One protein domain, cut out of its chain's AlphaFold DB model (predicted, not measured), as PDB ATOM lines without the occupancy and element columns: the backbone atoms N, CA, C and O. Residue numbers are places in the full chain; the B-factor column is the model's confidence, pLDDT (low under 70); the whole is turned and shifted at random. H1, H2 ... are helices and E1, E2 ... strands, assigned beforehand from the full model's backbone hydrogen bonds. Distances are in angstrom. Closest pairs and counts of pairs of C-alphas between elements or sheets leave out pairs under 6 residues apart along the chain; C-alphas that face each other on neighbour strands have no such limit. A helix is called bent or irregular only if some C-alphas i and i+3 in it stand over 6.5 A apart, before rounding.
ATOM      1  N   SER A 428     162.392 198.762 183.279       83.44
ATOM      2  CA  SER A 428     161.846 199.433 184.468       83.44
ATOM      3  C   SER A 428     162.568 199.101 185.784       83.44
ATOM      4  O   SER A 428     162.398 199.820 186.769       83.44
ATOM      5  N   GLU A 429     163.331 198.006 185.834       79.06
ATOM      6  CA  GLU A 429     164.010 197.493 187.032       79.06
ATOM      7  C   GLU A 429     165.436 198.054 187.182       79.06
ATOM      8  O   GLU A 429     165.977 198.118 188.294       79.06
ATOM      9  N   VAL A 430     166.039 198.535 186.087       79.50
ATOM     10  CA  VAL A 430     167.331 199.240 186.108       79.50
ATOM     11  C   VAL A 430     167.234 200.516 186.951       79.50
ATOM     12  O   VAL A 430     166.620 201.514 186.573       79.50
ATOM     13  N   LYS A 431     167.900 200.510 188.112       67.12
ATOM     14  CA  LYS A 431     167.930 201.643 189.052       67.12
ATOM     15  C   LYS A 431     168.392 202.936 188.366       67.12
ATOM     16  O   LYS A 431     169.579 203.107 188.099       67.12
ATOM     17  N   GLY A 432     167.446 203.852 188.155       64.06
ATOM     18  CA  GLY A 432     167.652 205.158 187.519       64.06
ATOM     19  C   GLY A 432     166.947 205.352 186.168       64.06
ATOM     20  O   GLY A 432     166.993 206.463 185.638       64.06
ATOM     21  N   SER A 433     166.290 204.319 185.615       66.06
ATOM     22  CA  SER A 433     165.559 204.407 184.338       66.06
ATOM     23  C   SER A 433     164.247 205.200 184.454       66.06
ATOM     24  O   SER A 433     163.989 206.062 183.615       66.06
ATOM     25  N   ILE A 434     163.459 204.954 185.508       63.41
ATOM     26  CA  ILE A 434     162.252 205.723 185.883       63.41
ATOM     27  C   ILE A 434     162.592 206.797 186.929       63.41
ATOM     28  O   ILE A 434     162.214 207.963 186.814       63.41
ATOM     29  N   TRP A 435     163.293 206.390 187.988       61.34
ATOM     30  CA  TRP A 435     163.388 207.167 189.223       61.34
ATOM     31  C   TRP A 435     164.552 208.160 189.190       61.34
ATOM     32  O   TRP A 435     165.712 207.784 189.008       61.34
ATOM     33  N   GLY A 436     164.229 209.442 189.379       53.34
ATOM     34  CA  GLY A 436     165.216 210.508 189.545       53.34
ATOM     35  C   GLY A 436     166.082 210.323 190.796       53.34
ATOM     36  O   GLY A 436     165.755 209.558 191.700       53.34
ATOM     37  N   VAL A 437     167.195 211.059 190.857       53.25
ATOM     38  CA  VAL A 437     168.225 210.923 191.909       53.25
ATOM     39  C   VAL A 437     167.689 211.227 193.321       53.25
ATOM     40  O   VAL A 437     168.254 210.759 194.307       53.25
ATOM     41  N   ASP A 438     166.580 211.965 193.420       52.44
ATOM     42  CA  ASP A 438     166.150 212.647 194.645       52.44
ATOM     43  C   ASP A 438     165.074 211.915 195.478       52.44
ATOM     44  O   ASP A 438     164.669 212.431 196.521       52.44
ATOM     45  N   GLY A 439     164.607 210.717 195.089       56.03
ATOM     46  CA  GLY A 439     163.697 209.950 195.954       56.03
ATOM     47  C   GLY A 439     163.153 208.624 195.394       56.03
ATOM     48  O   GLY A 439     162.738 208.574 194.238       56.03
ATOM     49  N   PRO A 440     163.080 207.550 196.210       54.81
ATOM     50  CA  PRO A 440     162.498 206.273 195.808       54.81
ATOM     51  C   PRO A 440     160.973 206.263 196.012       54.81
ATOM     52  O   PRO A 440     160.477 205.662 196.967       54.81
ATOM     53  N   ARG A 441     160.225 206.900 195.099       66.62
ATOM     54  CA  ARG A 441     158.836 206.475 194.842       66.62
ATOM     55  C   ARG A 441     158.875 205.020 194.357       66.62
ATOM     56  O   ARG A 441     159.782 204.639 193.616       66.62
ATOM     57  N   GLN A 442     157.952 204.194 194.831       72.19
ATOM     58  CA  GLN A 442     157.827 202.806 194.393       72.19
ATOM     59  C   GLN A 442     156.934 202.720 193.152       72.19
ATOM     60  O   GLN A 442     156.179 203.641 192.839       72.19
ATOM     61  N   TRP A 443     157.014 201.592 192.444       74.00
ATOM     62  CA  TRP A 443     156.152 201.298 191.297       74.00
ATOM     63  C   TRP A 443     154.665 201.498 191.649       74.00
ATOM     64  O   TRP A 443     153.899 202.149 190.935       74.00
ATOM     65  N   GLU A 444     154.301 201.019 192.836       78.50
ATOM     66  CA  GLU A 444     152.983 201.085 193.446       78.50
ATOM     67  C   GLU A 444     152.518 202.509 193.801       78.50
ATOM     68  O   GLU A 444     151.323 202.692 194.025       78.50
ATOM     69  N   ASP A 445     153.392 203.520 193.857       80.25
ATOM     70  CA  ASP A 445     152.987 204.901 194.171       80.25
ATOM     71  C   ASP A 445     152.381 205.616 192.951       80.25
ATOM     72  O   ASP A 445     151.437 206.394 193.093       80.25
ATOM     73  N   VAL A 446     152.901 205.338 191.750       78.19
ATOM     74  CA  VAL A 446     152.521 206.027 190.501       78.19
ATOM     75  C   VAL A 446     151.363 205.323 189.786       78.19
ATOM     76  O   VAL A 446     150.481 205.980 189.220       78.19
ATOM     77  N   PHE A 447     151.333 203.989 189.829       82.38
ATOM     78  CA  PHE A 447     150.433 203.180 189.008       82.38
ATOM     79  C   PHE A 447     149.386 202.406 189.806       82.38
ATOM     80  O   PHE A 447     149.589 201.999 190.953       82.38
ATOM     81  N   GLU A 448     148.254 202.166 189.152       81.81
ATOM     82  CA  GLU A 448     147.223 201.225 189.571       81.81
ATOM     83  C   GLU A 448     147.027 200.188 188.457       81.81
ATOM     84  O   GLU A 448     146.824 200.536 187.288       81.81
ATOM     85  N   VAL A 449     147.123 198.906 188.815       75.06
ATOM     86  CA  VAL A 449     146.825 197.796 187.901       75.06
ATOM     87  C   VAL A 449     145.316 197.778 187.672       75.06
ATOM     88  O   VAL A 449     144.544 197.764 188.628       75.06
ATOM     89  N   SER A 450     144.886 197.848 186.411       68.94
ATOM     90  CA  SER A 450     143.493 198.142 186.077       68.94
ATOM     91  C   SER A 450     142.778 196.942 185.461       68.94
ATOM     92  O   SER A 450     142.635 196.847 184.240       68.94
ATOM     93  N   ASP A 451     142.217 196.086 186.321       60.84
ATOM     94  CA  ASP A 451     141.370 194.931 185.959       60.84
ATOM     95  C   ASP A 451     140.198 195.285 185.016       60.84
ATOM     96  O   ASP A 451     139.641 194.424 184.336       60.84
ATOM     97  N   GLN A 452     139.799 196.560 184.970       55.31
ATOM     98  CA  GLN A 452     138.688 197.060 184.151       55.31
ATOM     99  C   GLN A 452     139.115 197.555 182.754       55.31
ATOM    100  O   GLN A 452     138.253 197.829 181.915       55.31
ATOM    101  N   SER A 453     140.417 197.655 182.465       52.59
ATOM    102  CA  SER A 453     140.949 198.117 181.170       52.59
ATOM    103  C   SER A 453     141.031 196.982 180.133       52.59
ATOM    104  O   SER A 453     142.091 196.568 179.675       52.59
ATOM    105  N   VAL A 454     139.860 196.480 179.721       50.12
ATOM    106  CA  VAL A 454     139.687 195.335 178.791       50.12
ATOM    107  C   VAL A 454     140.422 195.504 177.441       50.12
ATOM    108  O   VAL A 454     140.630 194.530 176.722       50.12
ATOM    109  N   SER A 455     140.824 196.724 177.075       48.88
ATOM    110  CA  SER A 455     141.467 197.073 175.802       48.88
ATOM    111  C   SER A 455     142.934 196.650 175.649       48.88
ATOM    112  O   SER A 455     143.383 196.547 174.509       48.88
ATOM    113  N   SER A 456     143.680 196.423 176.736       56.09
ATOM    114  CA  SER A 456     145.144 196.216 176.694       56.09
ATOM    115  C   SER A 456     145.632 194.890 177.295       56.09
ATOM    116  O   SER A 456     146.837 194.654 177.355       56.09
ATOM    117  N   VAL A 457     144.715 193.991 177.672       65.31
ATOM    118  CA  VAL A 457     145.034 192.671 178.241       65.31
ATOM    119  C   VAL A 457     145.754 191.783 177.214       65.31
ATOM    120  O   VAL A 457     145.136 191.260 176.281       65.31
ATOM    121  N   GLN A 458     147.060 191.570 177.395       75.75
ATOM    122  CA  GLN A 458     147.851 190.663 176.558       75.75
ATOM    123  C   GLN A 458     147.847 189.255 177.161       75.75
ATOM    124  O   GLN A 458     148.218 189.068 178.316       75.75
ATOM    125  N   ARG A 459     147.438 188.249 176.378       83.06
ATOM    126  CA  ARG A 459     147.404 186.836 176.797       83.06
ATOM    127  C   ARG A 459     148.223 185.977 175.849       83.06
ATOM    128  O   ARG A 459     147.843 185.838 174.685       83.06
ATOM    129  N   ASN A 460     149.262 185.316 176.353       83.31
ATOM    130  CA  ASN A 460     149.935 184.251 175.616       83.31
ATOM    131  C   ASN A 460     149.493 182.886 176.155       83.31
ATOM    132  O   ASN A 460     150.059 182.349 177.106       83.31
ATOM    133  N   MET A 461     148.477 182.292 175.522       85.31
ATOM    134  CA  MET A 461     147.984 180.959 175.899       85.31
ATOM    135  C   MET A 461     148.982 179.819 175.613       85.31
ATOM    136  O   MET A 461     148.756 178.709 176.092       85.31
ATOM    137  N   GLY A 462     150.053 180.064 174.845       85.81
ATOM    138  CA  GLY A 462     151.120 179.087 174.598       85.81
ATOM    139  C   GLY A 462     152.184 179.048 175.698       85.81
ATOM    140  O   GLY A 462     152.710 177.980 175.995       85.81
ATOM    141  N   GLU A 463     152.466 180.193 176.322       87.19
ATOM    142  CA  GLU A 463     153.415 180.332 177.442       87.19
ATOM    143  C   GLU A 463     152.721 180.370 178.813       87.19
ATOM    144  O   GLU A 463     153.365 180.209 179.845       87.19
ATOM    145  N   GLY A 464     151.394 180.525 178.839       88.19
ATOM    146  CA  GLY A 464     150.596 180.395 180.053       88.19
ATOM    147  C   GLY A 464     150.561 181.637 180.932       88.19
ATOM    148  O   GLY A 464     150.462 181.492 182.148       88.19
ATOM    149  N   TRP A 465     150.620 182.837 180.349       90.44
ATOM    150  CA  TRP A 465     150.556 184.106 181.081       90.44
ATOM    151  C   TRP A 465     149.514 185.086 180.531       90.44
ATOM    152  O   TRP A 465     149.126 185.050 179.357       90.44
ATOM    153  N   GLU A 466     149.071 185.978 181.415       88.88
ATOM    154  CA  GLU A 466     148.159 187.085 181.152       88.88
ATOM    155  C   GLU A 466     148.671 188.356 181.840       88.88
ATOM    156  O   GLU A 466     148.932 188.360 183.043       88.88
ATOM    157  N   CYS A 467     148.818 189.433 181.070       86.75
ATOM    158  CA  CYS A 467     149.313 190.724 181.537       86.75
ATOM    159  C   CYS A 467     148.202 191.772 181.505       86.75
ATOM    160  O   CYS A 467     147.496 191.917 180.502       86.75
ATOM    161  N   LEU A 468     148.056 192.491 182.616       85.25
ATOM    162  CA  LEU A 468     147.002 193.476 182.841       85.25
ATOM    163  C   LEU A 468     147.412 194.875 182.359       85.25
ATOM    164  O   LEU A 468     148.589 195.234 182.348       85.25
ATOM    165  N   GLY A 469     146.410 195.669 181.976       81.25
ATOM    166  CA  GLY A 469     146.589 197.064 181.588       81.25
ATOM    167  C   GLY A 469     146.919 197.971 182.775       81.25
ATOM    168  O   GLY A 469     146.515 197.720 183.917       81.25
ATOM    169  N   LEU A 470     147.642 199.055 182.491       82.81
ATOM    170  CA  LEU A 470     148.068 200.036 183.484       82.81
ATOM    171  C   LEU A 470     147.321 201.354 183.378       82.81
ATOM    172  O   LEU A 470     147.034 201.846 182.290       82.81
ATOM    173  N   ARG A 471     147.095 201.960 184.544       81.75
ATOM    174  CA  ARG A 471     146.498 203.284 184.689       81.75
ATOM    175  C   ARG A 471     147.329 204.124 185.653       81.75
ATOM    176  O   ARG A 471     147.848 203.609 186.644       81.75
ATOM    177  N   SER A 472     147.437 205.423 185.390       82.38
ATOM    178  CA  SER A 472     148.022 206.354 186.361       82.38
ATOM    179  C   SER A 472     147.047 206.603 187.511       82.38
ATOM    180  O   SER A 472     145.848 206.813 187.289       82.38
ATOM    181  N   LYS A 473     147.570 206.628 188.742       83.19
ATOM    182  CA  LYS A 473     146.814 207.060 189.927       83.19
ATOM    183  C   LYS A 473     146.517 208.555 189.905       83.19
ATOM    184  O   LYS A 473     145.454 208.972 190.353       83.19
ATOM    185  N   GLU A 474     147.434 209.353 189.358       84.00
ATOM    186  CA  GLU A 474     147.269 210.804 189.234       84.00
ATOM    187  C   GLU A 474     146.359 211.178 188.044       84.00
ATOM    188  O   GLU A 474     145.665 212.194 188.098       84.00
ATOM    189  N   ASN A 475     146.299 210.347 186.992       82.56
ATOM    190  CA  ASN A 475     145.502 210.612 185.789       82.56
ATOM    191  C   ASN A 475     144.731 209.378 185.279       82.56
ATOM    192  O   ASN A 475     145.233 208.554 184.516       82.56
ATOM    193  N   HIS A 476     143.445 209.309 185.620       80.81
ATOM    194  CA  HIS A 476     142.538 208.243 185.185       80.81
ATOM    195  C   HIS A 476     142.232 208.199 183.671       80.81
ATOM    196  O   HIS A 476     141.576 207.248 183.233       80.81
ATOM    197  N   PHE A 477     142.655 209.187 182.878       81.00
ATOM    198  CA  PHE A 477     142.507 209.187 181.415       81.00
ATOM    199  C   PHE A 477     143.780 208.758 180.673       81.00
ATOM    200  O   PHE A 477     143.724 208.599 179.460       81.00
ATOM    201  N   PHE A 478     144.892 208.553 181.386       84.69
ATOM    202  CA  PHE A 478     146.151 208.081 180.816       84.69
ATOM    203  C   PHE A 478     146.103 206.577 180.505       84.69
ATOM    204  O   PHE A 478     145.872 205.768 181.408       84.69
ATOM    205  N   ASP A 479     146.359 206.222 179.243       86.56
ATOM    206  CA  ASP A 479     146.536 204.841 178.768       86.56
ATOM    207  C   ASP A 479     148.024 204.542 178.507       86.56
ATOM    208  O   ASP A 479     148.677 205.229 177.713       86.56
ATOM    209  N   LEU A 480     148.565 203.524 179.183       90.50
ATOM    210  CA  LEU A 480     149.972 203.123 179.094       90.50
ATOM    211  C   LEU A 480     150.100 201.774 178.379       90.50
ATOM    212  O   LEU A 480     149.833 200.714 178.950       90.50
ATOM    213  N   MET A 481     150.559 201.817 177.129       90.44
ATOM    214  CA  MET A 481     150.834 200.637 176.313       90.44
ATOM    215  C   MET A 481     152.315 200.264 176.419       90.44
ATOM    216  O   MET A 481     153.195 201.026 176.027       90.44
ATOM    217  N   VAL A 482     152.591 199.080 176.959       91.62
ATOM    218  CA  VAL A 482     153.936 198.626 177.346       91.62
ATOM    219  C   VAL A 482     154.227 197.221 176.836       91.62
ATOM    220  O   VAL A 482     153.306 196.438 176.589       91.62
ATOM    221  N   SER A 483     155.512 196.913 176.656       89.69
ATOM    222  CA  SER A 483     155.981 195.555 176.366       89.69
ATOM    223  C   SER A 483     156.054 194.792 177.693       89.69
ATOM    224  O   SER A 483     156.856 195.181 178.543       89.69
ATOM    225  N   PRO A 484     155.226 193.756 177.939       83.88
ATOM    226  CA  PRO A 484     155.173 193.124 179.259       83.88
ATOM    227  C   PRO A 484     156.442 192.333 179.611       83.88
ATOM    228  O   PRO A 484     156.637 191.947 180.757       83.88
ATOM    229  N   ASP A 485     157.291 192.087 178.615       82.94
ATOM    230  CA  ASP A 485     158.597 191.444 178.695       82.94
ATOM    231  C   ASP A 485     159.721 192.374 179.186       82.94
ATOM    232  O   ASP A 485     160.661 191.891 179.815       82.94
ATOM    233  N   THR A 486     159.622 193.690 178.950       83.69
ATOM    234  CA  THR A 486     160.620 194.689 179.397       83.69
ATOM    235  C   THR A 486     160.134 195.576 180.543       83.69
ATOM    236  O   THR A 486     160.945 196.167 181.257       83.69
ATOM    237  N   PHE A 487     158.817 195.665 180.750       86.12
ATOM    238  CA  PHE A 487     158.208 196.658 181.625       86.12
ATOM    239  C   PHE A 487     157.407 196.018 182.767       86.12
ATOM    240  O   PHE A 487     156.278 195.557 182.589       86.12
ATOM    241  N   ALA A 488     158.012 196.019 183.954       86.00
ATOM    242  CA  ALA A 488     157.494 195.489 185.215       86.00
ATOM    243  C   ALA A 488     156.830 194.091 185.110       86.00
ATOM    244  O   ALA A 488     155.739 193.902 185.666       86.00
ATOM    245  N   PRO A 489     157.457 193.088 184.450       85.19
ATOM    246  CA  PRO A 489     156.855 191.771 184.199       85.19
ATOM    247  C   PRO A 489     156.244 191.153 185.461       85.19
ATOM    248  O   PRO A 489     155.099 190.705 185.443       85.19
ATOM    249  N   TRP A 490     156.966 191.200 186.586       85.81
ATOM    250  CA  TRP A 490     156.541 190.630 187.870       85.81
ATOM    251  C   TRP A 490     155.393 191.383 188.568       85.81
ATOM    252  O   TRP A 490     154.884 190.888 189.572       85.81
ATOM    253  N   HIS A 491     154.976 192.554 188.077       84.12
ATOM    254  CA  HIS A 491     153.851 193.328 188.624       84.12
ATOM    255  C   HIS A 491     152.628 193.315 187.692       84.12
ATOM    256  O   HIS A 491     151.503 193.399 188.182       84.12
ATOM    257  N   LEU A 492     152.825 193.204 186.369       86.12
ATOM    258  CA  LEU A 492     151.733 193.271 185.382       86.12
ATOM    259  C   LEU A 492     151.210 191.902 184.956       86.12
ATOM    260  O   LEU A 492     150.017 191.753 184.683       86.12
ATOM    261  N   CYS A 493     152.105 190.922 184.861       88.75
ATOM    262  CA  CYS A 493     151.810 189.602 184.329       88.75
ATOM    263  C   CYS A 493     151.622 188.588 185.452       88.75
ATOM    264  O   CYS A 493     152.384 188.556 186.416       88.75
ATOM    265  N   HIS A 494     150.617 187.733 185.309       88.88
ATOM    266  CA  HIS A 494     150.395 186.579 186.168       88.88
ATOM    267  C   HIS A 494     150.220 185.326 185.311       88.88
ATOM    268  O   HIS A 494     149.741 185.384 184.174       88.88
ATOM    269  N   CYS A 495     150.596 184.172 185.856       88.88
ATOM    270  CA  CYS A 495     150.387 182.917 185.150       88.88
ATOM    271  C   CYS A 495     148.903 182.526 185.141       88.88
ATOM    272  O   CYS A 495     148.207 182.609 186.156       88.88
ATOM    273  N   LEU A 496     148.444 182.040 183.991       88.12
ATOM    274  CA  LEU A 496     147.106 181.505 183.772       88.12
ATOM    275  C   LEU A 496     146.860 180.241 184.609       88.12
ATOM    276  O   LEU A 496     147.779 179.499 184.964       88.12
ATOM    277  N   THR A 497     145.585 179.945 184.870       82.56
ATOM    278  CA  THR A 497     145.179 178.729 185.584       82.56
ATOM    279  C   THR A 497     145.730 177.474 184.901       82.56
ATOM    280  O   THR A 497     145.510 177.251 183.711       82.56
ATOM    281  N   GLY A 498     146.431 176.640 185.669       82.00
ATOM    282  CA  GLY A 498     147.184 175.482 185.186       82.00
ATOM    283  C   GLY A 498     148.695 175.711 185.077       82.00
ATOM    284  O   GLY A 498     149.407 174.753 184.788       82.00
ATOM    285  N   TYR A 499     149.196 176.922 185.345       88.44
ATOM    286  CA  TYR A 499     150.621 177.264 185.296       88.44
ATOM    287  C   TYR A 499     151.138 177.804 186.645       88.44
ATOM    288  O   TYR A 499     150.417 178.483 187.381       88.44
ATOM    289  N   GLN A 500     152.405 177.522 186.959       90.25
ATOM    290  CA  GLN A 500     153.188 178.135 188.040       90.25
ATOM    291  C   GLN A 500     154.329 178.986 187.488       90.25
ATOM    292  O   GLN A 500     154.923 178.643 186.464       90.25
ATOM    293  N   GLY A 501     154.681 180.050 188.200       89.88
ATOM    294  CA  GLY A 501     155.735 180.964 187.785       89.88
ATOM    295  C   GLY A 501     155.542 182.355 188.366       89.88
ATOM    296  O   GLY A 501     154.869 182.532 189.385       89.88
ATOM    297  N   GLU A 502     156.152 183.330 187.704       89.31
ATOM    298  CA  GLU A 502     156.079 184.745 188.053       89.31
ATOM    299  C   GLU A 502     156.254 185.585 186.784       89.31
ATOM    300  O   GLU A 502     157.068 185.248 185.919       89.31
ATOM    301  N   GLY A 503     155.493 186.673 186.661       88.81
ATOM    302  CA  GLY A 503     155.508 187.515 185.469       88.81
ATOM    303  C   GLY A 503     155.121 186.748 184.198       88.81
ATOM    304  O   GLY A 503     154.076 186.103 184.145       88.81
ATOM    305  N   THR A 504     155.970 186.823 183.173       89.50
ATOM    306  CA  THR A 504     155.848 186.067 181.910       89.50
ATOM    307  C   THR A 504     156.501 184.678 181.965       89.50
ATOM    308  O   THR A 504     156.292 183.857 181.074       89.50
ATOM    309  N   ASN A 505     157.289 184.368 183.003       91.81
ATOM    310  CA  ASN A 505     158.038 183.112 183.102       91.81
ATOM    311  C   ASN A 505     157.185 182.014 183.762       91.81
ATOM    312  O   ASN A 505     157.346 181.689 184.943       91.81
ATOM    313  N   CYS A 506     156.237 181.485 182.990       92.25
ATOM    314  CA  CYS A 506     155.216 180.547 183.444       92.25
ATOM    315  C   CYS A 506     155.443 179.126 182.899       92.25
ATOM    316  O   CYS A 506     155.880 178.913 181.772       92.25
ATOM    317  N   THR A 507     155.151 178.122 183.727       92.31
ATOM    318  CA  THR A 507     155.416 176.699 183.454       92.31
ATOM    319  C   THR A 507     154.216 175.841 183.842       92.31
ATOM    320  O   THR A 507     153.575 176.094 184.859       92.31
ATOM    321  N   ILE A 508     153.878 174.831 183.035       88.75
ATOM    322  CA  ILE A 508     152.683 173.996 183.249       88.75
ATOM    323  C   ILE A 508     152.788 173.232 184.580       88.75
ATOM    324  O   ILE A 508     153.810 172.605 184.869       88.75
ATOM    325  N   CYS A 509     151.716 173.243 185.377       83.62
ATOM    326  CA  CYS A 509     151.631 172.465 186.609       83.62
ATOM    327  C   CYS A 509     151.687 170.951 186.336       83.62
ATOM    328  O   CYS A 509     151.009 170.465 185.426       83.62
ATOM    329  N   PRO A 510     152.428 170.167 187.144       81.00
ATOM    330  CA  PRO A 510     152.393 168.714 187.039       81.00
ATOM    331  C   PRO A 510     150.989 168.178 187.365       81.00
ATOM    332  O   PRO A 510     150.242 168.759 188.152       81.00
ATOM    333  N   GLY A 511     150.617 167.053 186.750       73.31
ATOM    334  CA  GLY A 511     149.265 166.501 186.865       73.31
ATOM    335  C   GLY A 511     148.862 166.186 188.311       73.31
ATOM    336  O   GLY A 511     149.576 165.482 189.020       73.31
ATOM    337  N   GLY A 512     147.688 166.673 188.726       62.47
ATOM    338  CA  GLY A 512     147.107 166.419 190.051       62.47
ATOM    339  C   GLY A 512     147.252 167.553 191.075       62.47
ATOM    340  O   GLY A 512     146.750 167.403 192.188       62.47
ATOM    341  N   VAL A 513     147.878 168.676 190.712       70.50
ATOM    342  CA  VAL A 513     147.942 169.908 191.522       70.50
ATOM    343  C   VAL A 513     147.409 171.110 190.739       70.50
ATOM    344  O   VAL A 513     147.588 171.196 189.526       70.50
ATOM    345  N   THR A 514     146.752 172.046 191.427       67.50
ATOM    346  CA  THR A 514     146.177 173.258 190.824       67.50
ATOM    347  C   THR A 514     147.053 174.476 191.097       67.50
ATOM    348  O   THR A 514     147.636 174.613 192.171       67.50
ATOM    349  N   SER A 515     147.138 175.389 190.131       75.44
ATOM    350  CA  SER A 515     147.779 176.693 190.317       75.44
ATOM    351  C   SER A 515     146.949 177.555 191.273       75.44
ATOM    352  O   SER A 515     145.827 177.942 190.939       75.44
ATOM    353  N   ILE A 516     147.495 177.883 192.441       72.81
ATOM    354  CA  ILE A 516     146.907 178.853 193.368       72.81
ATOM    355  C   ILE A 516     147.679 180.175 193.231       72.81
ATOM    356  O   ILE A 516     148.914 180.147 193.308       72.81
ATOM    357  N   PRO A 517     147.000 181.325 193.043       69.50
ATOM    358  CA  PRO A 517     147.649 182.628 193.107       69.50
ATOM    359  C   PRO A 517     148.114 182.910 194.542       69.50
ATOM    360  O   PRO A 517     147.333 182.914 195.494       69.50
ATOM    361  N   VAL A 518     149.412 183.137 194.694       71.19
ATOM    362  CA  VAL A 518     150.047 183.678 195.898       71.19
ATOM    363  C   VAL A 518     150.117 185.195 195.718       71.19
ATOM    364  O   VAL A 518     150.337 185.654 194.604       71.19
ATOM    365  N   LYS A 519     149.929 185.982 196.789       68.81
ATOM    366  CA  LYS A 519     149.880 187.461 196.726       68.81
ATOM    367  C   LYS A 519     150.937 188.054 195.773       68.81
ATOM    368  O   LYS A 519     152.133 187.908 196.030       68.81
ATOM    369  N   GLY A 520     150.470 188.746 194.732       68.06
ATOM    370  CA  GLY A 520     151.273 189.234 193.608       68.06
ATOM    371  C   GLY A 520     151.026 188.419 192.331       68.06
ATOM    372  O   GLY A 520     150.007 187.749 192.198       68.06
ATOM    373  N   SER A 521     151.983 188.466 191.408       68.81
ATOM    374  CA  SER A 521     152.019 187.714 190.139       68.81
ATOM    375  C   SER A 521     152.314 186.215 190.282       68.81
ATOM    376  O   SER A 521     152.195 185.454 189.318       68.81
ATOM    377  N   ARG A 522     152.747 185.787 191.473       79.69
ATOM    378  CA  ARG A 522     153.287 184.450 191.743       79.69
ATOM    379  C   ARG A 522     152.173 183.417 191.825       79.69
ATOM    380  O   ARG A 522     151.402 183.432 192.778       79.69
ATOM    381  N   SER A 523     152.149 182.431 190.937       80.38
ATOM    382  CA  SER A 523     151.322 181.233 191.132       80.38
ATOM    383  C   SER A 523     152.180 180.026 191.511       80.38
ATOM    384  O   SER A 523     153.325 179.875 191.080       80.38
ATOM    385  N   ARG A 524     151.629 179.143 192.351       82.69
ATOM    386  CA  ARG A 524     152.263 177.875 192.749       82.69
ATOM    387  C   ARG A 524     151.300 176.719 192.547       82.69
ATOM    388  O   ARG A 524     150.121 176.852 192.860       82.69
ATOM    389  N   CYS A 525     151.802 175.582 192.075       80.38
ATOM    390  CA  CYS A 525     151.002 174.365 192.014       80.38
ATOM    391  C   CYS A 525     150.878 173.752 193.415       80.38
ATOM    392  O   CYS A 525     151.881 173.373 194.021       80.38
ATOM    393  N   CYS A 526     149.655 173.634 193.921       71.00
ATOM    394  CA  CYS A 526     149.352 173.125 195.254       71.00
ATOM    395  C   CYS A 526     148.346 171.966 195.195       71.00
ATOM    396  O   CYS A 526     147.558 171.841 194.256       71.00
ATOM    397  N   ALA A 527     148.332 171.139 196.241       63.78
ATOM    398  CA  ALA A 527     147.153 170.335 196.547       63.78
ATOM    399  C   ALA A 527     146.000 171.261 196.985       63.78
ATOM    400  O   ALA A 527     146.234 172.371 197.468       63.78
TER     401      ALA A 527
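Overview. This is residues 428 to 527 of the 1203 residues of the protein "GSO1 protein" of Symbiodinium natans (UniProt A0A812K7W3). Picture an elongated row of small sheets: the sheet E1, E4, E5 toward one end, the sheet E2, E3, E6 in the middle with the short helix H2 grazing it, and the hairpins E7 with E8 and E9 with E10 packed together toward the other end, E10 on E7. E3 runs on into E4 and joins the first two sheets, while the short helix H1 sits beside the first sheet, next to E1, and the unnamed stretch of residues 428 to 442 reaches out to make the far end near Asp 438. The printed part has 100 residues, with two named helices and ten named strands in the order H1 E1 E2 E3 E4 E5 H2 E6 E7 E8 E9 E10. It is mostly strand, though under half of the residues are in named elements; E1 with E4 and the pairs in the other sheets are antiparallel, while E4 and E5 meet only at a point. The whole is only just compact, close to loose, with a radius of gyration of the C-alphas of 14.9 A and spans of 49 by 28 by 20 A.

Along the chain. Start at Ser 428 and pass residues 428 to 442, which hold no named element. Find C-alpha 443 at (156.152, 201.298, 191.297), where H1, residues 443 to 446, begins; it is neither bent nor irregular, but only just, with C-alphas 443 and 446 6.0 A apart. E1, residues 447 to 449, follows at once, then E2, residues 458 to 460, E3, residues 465 to 467, and E4, residues 470 to 472. E5, residues 479 to 482, is 9.8 A long and ends at C-alpha 482, (153.936, 198.626, 177.346). Next come H2, residues 489 to 492, and E6, residues 493 to 495. E7, residues 499 to 502, measures 9.7 A, E8, residues 505 to 508, 10.6 A, E9, residues 514 to 517, 9.8 A, and E10, residues 523 to 526, 9.3 A, ending at C-alpha 526, (149.352, 173.125, 195.254).

Arrangement. Look first at E1 and E4, antiparallel at 144 degrees, where N 448 and O 471 are 2.9 A apart, within hydrogen-bond range. E4 and E5 meet only at a point, where C-alphas 470 and 480 face each other at 5.7 A. H1 is not on this sheet; its closest C-alpha to E4 is that of Val 446, 6.1 A from Ser 472. E3 runs on into E4 at 23 degrees across a break of 2 residues. In the next sheet, E2 and E3 form a hairpin with N 467 and O 458 at 2.8 A, and E3 pairs with E6 through N 466 and O 494 at 2.9 A. H2 only grazes this sheet with its residues 489 to 492. Both helices are too short for any O i to N i+4 pair; the one O i to N i+3 pair is within range in H1 and not in H2. E7 and E8 form a hairpin, with N 500 and O 507 at 2.8 A, and so do E9 and E10, with N 526 and O 514 at 2.8 A. The closest C-alphas of E6 and E7 are those of His 494 and Glu 502, 6.3 A apart. Those of E7 and E10 are Gln 500 and Ser 523, 4.8 A apart. H1 and H2 are apart.

Size, cuts and confidence. The C-alphas farthest apart, those of Asp 438 and Gly 512, are 50.2 A from each other. The printed part has no cut, and no link between its named elements is long. The mean pLDDT of the printed part is 77.7; look for values under 70 at residues 431 to 441 and 450 to 457, at residues 512, 514 and 517, at residues 519 to 521, and at residue 527.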